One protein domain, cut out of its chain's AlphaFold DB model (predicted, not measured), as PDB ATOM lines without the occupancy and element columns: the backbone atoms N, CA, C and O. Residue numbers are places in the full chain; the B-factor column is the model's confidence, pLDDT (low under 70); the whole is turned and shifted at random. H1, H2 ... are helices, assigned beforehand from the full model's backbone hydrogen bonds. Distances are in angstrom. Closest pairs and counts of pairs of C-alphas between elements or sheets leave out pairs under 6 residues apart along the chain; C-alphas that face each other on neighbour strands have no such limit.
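What this domain is: This is residues 49 to 100 of the 139 residues of the protein "Hypothetical protein" of Symbiodinium sp. CCMP2592 (UniProt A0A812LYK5). Picture two helices that make a narrow V: the long H1 forms one arm, and the shorter H2 folds back from its far end at a small angle. The arms come near each other only close to the tight link that joins them, and the space between them widens toward the far ends. The printed part has 52 residues with two named helices, H1 then H2, and no named strand; its class is all helix. It is only just extended, close to loose, with a radius of gyration of the C-alphas of 14.9 A, and its C-alphas span 49 by 24 by 8 A.

How they stand to each other: Begin with the longest helix, H1, residues 51 to 79, and go on to H2, residues 82 to 100. The two are close but not clearly touching, with 2 pairs of C-alphas within 8 A. Look at Leu 76 and Thr 85, whose C-alphas are the closest of the two helices, at 6.6 A. The helices run opposite ways at a shallow tilt of 27 degrees, and their centres are 16.7 A apart. Residues 49 to 72, of which 51 to 72 belong to H1, stand free, and so do residues 90 to 100 of H2. In H1 and H2 every O i to N i+4 pair is within hydrogen-bond range.

Where its parts are: Find C-alpha 51 at (617.649, 564.365, 459.106); from there H1 runs 41.6 A to C-alpha 79 at (579.325, 567.927, 474.833). H2 begins at C-alpha 82 and runs 26.9 A to C-alpha 100 at (600.448, 578.272, 458.160).

The domain as a whole: The two C-alphas farthest apart are those of Gly 49 and Thr 81, at 49.6 A. The printed part has no cut, and the link from H1 to H2 is tight, with 2 residues. In the B-factor column the mean pLDDT of the printed part is 76.1; look for values under 70 at residues 49 to 50, 76 to 86 and 100.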
ATOM      1  N   GLY A  49     623.170 564.947 457.970       67.88
ATOM      2  CA  GLY A  49     623.639 564.375 459.238       67.88
ATOM      3  C   GLY A  49     622.604 564.311 460.371       67.88
ATOM      4  O   GLY A  49     622.734 563.472 461.256       67.88
ATOM      5  N   VAL A  50     621.565 565.158 460.363       68.88
ATOM      6  CA  VAL A  50     620.565 565.239 461.461       68.88
ATOM      7  C   VAL A  50     619.146 564.880 461.024       68.88
ATOM      8  O   VAL A  50     618.242 564.771 461.856       68.88
ATOM      9  N   ARG A  51     618.951 564.639 459.723       72.12
ATOM     10  CA  ARG A  51     617.649 564.365 459.106       72.12
ATOM     11  C   ARG A  51     616.881 563.240 459.805       72.12
ATOM     12  O   ARG A  51     615.692 563.394 460.053       72.12
ATOM     13  N   GLY A  52     617.547 562.146 460.180       74.38
ATOM     14  CA  GLY A  52     616.897 561.008 460.844       74.38
ATOM     15  C   GLY A  52     616.299 561.346 462.217       74.38
ATOM     16  O   GLY A  52     615.171 560.958 462.509       74.38
ATOM     17  N   SER A  53     617.023 562.114 463.040       77.12
ATOM     18  CA  SER A  53     616.561 562.521 464.377       77.12
ATOM     19  C   SER A  53     615.495 563.623 464.317       77.12
ATOM     20  O   SER A  53     614.555 563.634 465.117       77.12
ATOM     21  N   ALA A  54     615.590 564.514 463.327       76.12
ATOM     22  CA  ALA A  54     614.565 565.520 463.074       76.12
ATOM     23  C   ALA A  54     613.248 564.881 462.598       76.12
ATOM     24  O   ALA A  54     612.184 565.209 463.120       76.12
ATOM     25  N   LEU A  55     613.315 563.914 461.671       82.31
ATOM     26  CA  LEU A  55     612.141 563.180 461.184       82.31
ATOM     27  C   LEU A  55     611.441 562.392 462.293       82.31
ATOM     28  O   LEU A  55     610.214 562.416 462.357       82.31
ATOM     29  N   SER A  56     612.181 561.715 463.175       82.19
ATOM     30  CA  SER A  56     611.571 560.951 464.271       82.19
ATOM     31  C   SER A  56     610.885 561.854 465.298       82.19
ATOM     32  O   SER A  56     609.776 561.551 465.737       82.19
ATOM     33  N   THR A  57     611.485 563.003 465.624       83.25
ATOM     34  CA  THR A  57     610.875 563.999 466.518       83.25
ATOM     35  C   THR A  57     609.623 564.612 465.886       83.25
ATOM     36  O   THR A  57     608.582 564.696 466.536       83.25
ATOM     37  N   ALA A  58     609.683 564.969 464.598       81.69
ATOM     38  CA  ALA A  58     608.534 565.483 463.856       81.69
ATOM     39  C   ALA A  58     607.395 564.455 463.781       81.69
ATOM     40  O   ALA A  58     606.238 564.798 464.026       81.69
ATOM     41  N   ALA A  59     607.716 563.185 463.517       84.19
ATOM     42  CA  ALA A  59     606.743 562.101 463.515       84.19
ATOM     43  C   ALA A  59     606.103 561.917 464.898       84.19
ATOM     44  O   ALA A  59     604.886 561.793 464.995       84.19
ATOM     45  N   MET A  60     606.890 561.967 465.975       88.31
ATOM     46  CA  MET A  60     606.366 561.835 467.335       88.31
ATOM     47  C   MET A  60     605.394 562.966 467.691       88.31
ATOM     48  O   MET A  60     604.325 562.705 468.243       88.31
ATOM     49  N   VAL A  61     605.708 564.208 467.313       85.88
ATOM     50  CA  VAL A  61     604.798 565.350 467.496       85.88
ATOM     51  C   VAL A  61     603.549 565.210 466.620       85.88
ATOM     52  O   VAL A  61     602.445 565.494 467.088       85.88
ATOM     53  N   ASN A  62     603.688 564.733 465.380       85.69
ATOM     54  CA  ASN A  62     602.568 564.516 464.462       85.69
ATOM     55  C   ASN A  62     601.583 563.464 465.000       85.69
ATOM     56  O   ASN A  62     600.392 563.746 465.140       85.69
ATOM     57  N   PHE A  63     602.084 562.288 465.385       86.44
ATOM     58  CA  PHE A  63     601.260 561.229 465.966       86.44
ATOM     59  C   PHE A  63     600.690 561.627 467.330       86.44
ATOM     60  O   PHE A  63     599.516 561.373 467.595       86.44
ATOM     61  N   GLY A  64     601.465 562.319 468.171       89.19
ATOM     62  CA  GLY A  64     600.974 562.853 469.444       89.19
ATOM     63  C   GLY A  64     599.816 563.837 469.255       89.19
ATOM     64  O   GLY A  64     598.794 563.743 469.935       89.19
ATOM     65  N   SER A  65     599.927 564.726 468.268       84.94
ATOM     66  CA  SER A  65     598.862 565.668 467.910       84.94
ATOM     67  C   SER A  65     597.627 564.955 467.352       84.94
ATOM     68  O   SER A  65     596.503 565.353 467.653       84.94
ATOM     69  N   ASN A  66     597.807 563.870 466.590       85.62
ATOM     70  CA  ASN A  66     596.701 563.057 466.078       85.62
ATOM     71  C   ASN A  66     595.909 562.373 467.209       85.62
ATOM     72  O   ASN A  66     594.673 562.381 467.203       85.62
ATOM     73  N   ILE A  67     596.612 561.853 468.218       87.44
ATOM     74  CA  ILE A  67     595.985 561.288 469.419       87.44
ATOM     75  C   ILE A  67     595.212 562.376 470.167       87.44
ATOM     76  O   ILE A  67     594.037 562.186 470.481       87.44
ATOM     77  N   LEU A  68     595.830 563.539 470.394       87.00
ATOM     78  CA  LEU A  68     595.181 564.663 471.071       87.00
ATOM     79  C   LEU A  68     593.915 565.116 470.331       87.00
ATOM     80  O   LEU A  68     592.866 565.284 470.949       87.00
ATOM     81  N   MET A  69     593.983 565.242 469.003       83.62
ATOM     82  CA  MET A  69     592.836 565.592 468.165       83.62
ATOM     83  C   MET A  69     591.694 564.579 468.313       83.62
ATOM     84  O   MET A  69     590.537 564.980 468.438       83.62
ATOM     85  N   THR A  70     592.008 563.282 468.341       84.31
ATOM     86  CA  THR A  70     591.017 562.208 468.515       84.31
ATOM     87  C   THR A  70     590.338 562.275 469.889       84.31
ATOM     88  O   THR A  70     589.119 562.097 469.999       84.31
ATOM     89  N   LEU A  71     591.097 562.594 470.940       84.31
ATOM     90  CA  LEU A  71     590.563 562.790 472.291       84.31
ATOM     91  C   LEU A  71     589.666 564.035 472.371       84.31
ATOM     92  O   LEU A  71     588.551 563.955 472.890       84.31
ATOM     93  N   CYS A  72     590.107 565.160 471.802       82.44
ATOM     94  CA  CYS A  72     589.314 566.387 471.728       82.44
ATOM     95  C   CYS A  72     588.011 566.182 470.941       82.44
ATOM     96  O   CYS A  72     586.961 566.637 471.385       82.44
ATOM     97  N   GLN A  73     588.057 565.452 469.821       73.31
ATOM     98  CA  GLN A  73     586.878 565.120 469.013       73.31
ATOM     99  C   GLN A  73     585.857 564.305 469.811       73.31
ATOM    100  O   GLN A  73     584.663 564.596 469.791       73.31
ATOM    101  N   THR A  74     586.326 563.312 470.567       75.12
ATOM    102  CA  THR A  74     585.460 562.479 471.411       75.12
ATOM    103  C   THR A  74     584.808 563.301 472.528       75.12
ATOM    104  O   THR A  74     583.619 563.145 472.799       75.12
ATOM    105  N   ALA A  75     585.553 564.216 473.155       74.31
ATOM    106  CA  ALA A  75     585.006 565.128 474.158       74.31
ATOM    107  C   ALA A  75     583.957 566.083 473.559       74.31
ATOM    108  O   ALA A  75     582.910 566.311 474.162       74.31
ATOM    109  N   LEU A  76     584.209 566.595 472.352       68.12
ATOM    110  CA  LEU A  76     583.333 567.552 471.683       68.12
ATOM    111  C   LEU A  76     582.036 566.904 471.172       68.12
ATOM    112  O   LEU A  76     580.972 567.507 471.284       68.12
ATOM    113  N   MET A  77     582.094 565.649 470.707       68.00
ATOM    114  CA  MET A  77     580.900 564.861 470.363       68.00
ATOM    115  C   MET A  77     580.002 564.556 471.568       68.00
ATOM    116  O   MET A  77     578.794 564.435 471.398       68.00
ATOM    117  N   ASN A  78     580.566 564.431 472.774       65.44
ATOM    118  CA  ASN A  78     579.785 564.191 473.990       65.44
ATOM    119  C   ASN A  78     579.174 565.475 474.577       65.44
ATOM    120  O   ASN A  78     578.210 565.393 475.336       65.44
ATOM    121  N   ALA A  79     579.731 566.647 474.254       64.50
ATOM    122  CA  ALA A  79     579.325 567.927 474.833       64.50
ATOM    123  C   ALA A  79     578.425 568.788 473.922       64.50
ATOM    124  O   ALA A  79     577.676 569.612 474.443       64.50
ATOM    125  N   LEU A  80     578.491 568.644 472.587       59.69
ATOM    126  CA  LEU A  80     577.802 569.528 471.630       59.69
ATOM    127  C   LEU A  80     577.010 568.786 470.535       59.69
ATOM    128  O   LEU A  80     577.390 567.718 470.063       59.69
ATOM    129  N   THR A  81     575.931 569.429 470.065       66.12
ATOM    130  CA  THR A  81     575.167 569.049 468.862       66.12
ATOM    131  C   THR A  81     576.085 568.980 467.624       66.12
ATOM    132  O   THR A  81     576.902 569.891 467.447       66.12
ATOM    133  N   PRO A  82     575.931 567.985 466.719       63.34
ATOM    134  CA  PRO A  82     576.833 567.753 465.582       63.34
ATOM    135  C   PRO A  82     577.146 569.004 464.752       63.34
ATOM    136  O   PRO A  82     578.297 569.240 464.391       63.34
ATOM    137  N   SER A  83     576.145 569.853 464.505       64.44
ATOM    138  CA  SER A  83     576.297 571.083 463.719       64.44
ATOM    139  C   SER A  83     577.256 572.103 464.346       64.44
ATOM    140  O   SER A  83     578.021 572.729 463.619       64.44
ATOM    141  N   GLY A  84     577.262 572.259 465.675       66.44
ATOM    142  CA  GLY A  84     578.155 573.202 466.366       66.44
ATOM    143  C   GLY A  84     579.616 572.752 466.332       66.44
ATOM    144  O   GLY A  84     580.525 573.560 466.143       66.44
ATOM    145  N   THR A  85     579.832 571.441 466.413       68.50
ATOM    146  CA  THR A  85     581.154 570.820 466.337       68.50
ATOM    147  C   THR A  85     581.807 571.044 464.972       68.50
ATOM    148  O   THR A  85     582.970 571.442 464.909       68.50
ATOM    149  N   PHE A  86     581.058 570.902 463.870       69.19
ATOM    150  CA  PHE A  86     581.576 571.178 462.522       69.19
ATOM    151  C   PHE A  86     582.014 572.637 462.330       69.19
ATOM    152  O   PHE A  86     583.075 572.875 461.753       69.19
ATOM    153  N   PHE A  87     581.256 573.610 462.847       73.31
ATOM    154  CA  PHE A  87     581.654 575.022 462.783       73.31
ATOM    155  C   PHE A  87     582.890 575.325 463.640       73.31
ATOM    156  O   PHE A  87     583.742 576.105 463.218       73.31
ATOM    157  N   GLY A  88     583.035 574.675 464.800       73.12
ATOM    158  CA  GLY A  88     584.239 574.783 465.628       73.12
ATOM    159  C   GLY A  88     585.491 574.266 464.915       73.12
ATOM    160  O   GLY A  88     586.516 574.946 464.892       73.12
ATOM    161  N   TYR A  89     585.395 573.108 464.255       73.25
ATOM    162  CA  TYR A  89     586.493 572.582 463.435       73.25
ATOM    163  C   TYR A  89     586.786 573.445 462.212       73.25
ATOM    164  O   TYR A  89     587.952 573.620 461.871       73.25
ATOM    165  N   LEU A  90     585.761 574.019 461.579       76.06
ATOM    166  CA  LEU A  90     585.944 574.958 460.474       76.06
ATOM    167  C   LEU A  90     586.710 576.208 460.928       76.06
ATOM    168  O   LEU A  90     587.663 576.615 460.268       76.06
ATOM    169  N   ALA A  91     586.348 576.787 462.075       78.88
ATOM    170  CA  ALA A  91     587.057 577.930 462.644       78.88
ATOM    171  C   ALA A  91     588.516 577.580 462.977       78.88
ATOM    172  O   ALA A  91     589.430 578.317 462.609       78.88
ATOM    173  N   LEU A  92     588.751 576.420 463.598       78.38
ATOM    174  CA  LEU A  92     590.098 575.933 463.905       78.38
ATOM    175  C   LEU A  92     590.928 575.679 462.635       78.38
ATOM    176  O   LEU A  92     592.127 575.966 462.614       78.38
ATOM    177  N   ALA A  93     590.298 575.180 461.569       75.94
ATOM    178  CA  ALA A  93     590.935 574.973 460.274       75.94
ATOM    179  C   ALA A  93     591.328 576.304 459.619       75.94
ATOM    180  O   ALA A  93     592.441 576.418 459.112       75.94
ATOM    181  N   ILE A  94     590.472 577.330 459.685       79.19
ATOM    182  CA  ILE A  94     590.784 578.675 459.174       79.19
ATOM    183  C   ILE A  94     591.938 579.298 459.963       79.19
ATOM    184  O   ILE A  94     592.876 579.815 459.362       79.19
ATOM    185  N   VAL A  95     591.917 579.212 461.296       78.81
ATOM    186  CA  VAL A  95     593.012 579.720 462.142       78.81
ATOM    187  C   VAL A  95     594.323 579.004 461.821       78.81
ATOM    188  O   VAL A  95     595.347 579.656 461.635       78.81
ATOM    189  N   SER A  96     594.285 577.676 461.683       70.81
ATOM    190  CA  SER A  96     595.446 576.879 461.269       70.81
ATOM    191  C   SER A  96     595.950 577.281 459.883       70.81
ATOM    192  O   SER A  96     597.151 577.412 459.688       70.81
ATOM    193  N   PHE A  97     595.052 577.528 458.929       73.31
ATOM    194  CA  PHE A  97     595.416 577.963 457.583       73.31
ATOM    195  C   PHE A  97     596.085 579.342 457.587       73.31
ATOM    196  O   PHE A  97     597.127 579.514 456.963       73.31
ATOM    197  N   VAL A  98     595.536 580.305 458.333       75.06
ATOM    198  CA  VAL A  98     596.125 581.646 458.487       75.06
ATOM    199  C   VAL A  98     597.487 581.569 459.175       75.06
ATOM    200  O   VAL A  98     598.429 582.235 458.752       75.06
ATOM    201  N   PHE A  99     597.617 580.727 460.201       72.50
ATOM    202  CA  PHE A  99     598.888 580.501 460.880       72.50
ATOM    203  C   PHE A  99     599.927 579.897 459.935       72.50
ATOM    204  O   PHE A  99     601.043 580.395 459.860       72.50
ATOM    205  N   VAL A 100     599.559 578.874 459.161       67.81
ATOM    206  CA  VAL A 100     600.448 578.272 458.160       67.81
ATOM    207  C   VAL A 100     600.842 579.300 457.098       67.81
ATOM    208  O   VAL A 100     602.025 579.432 456.813       67.81
TER     209      VAL A 100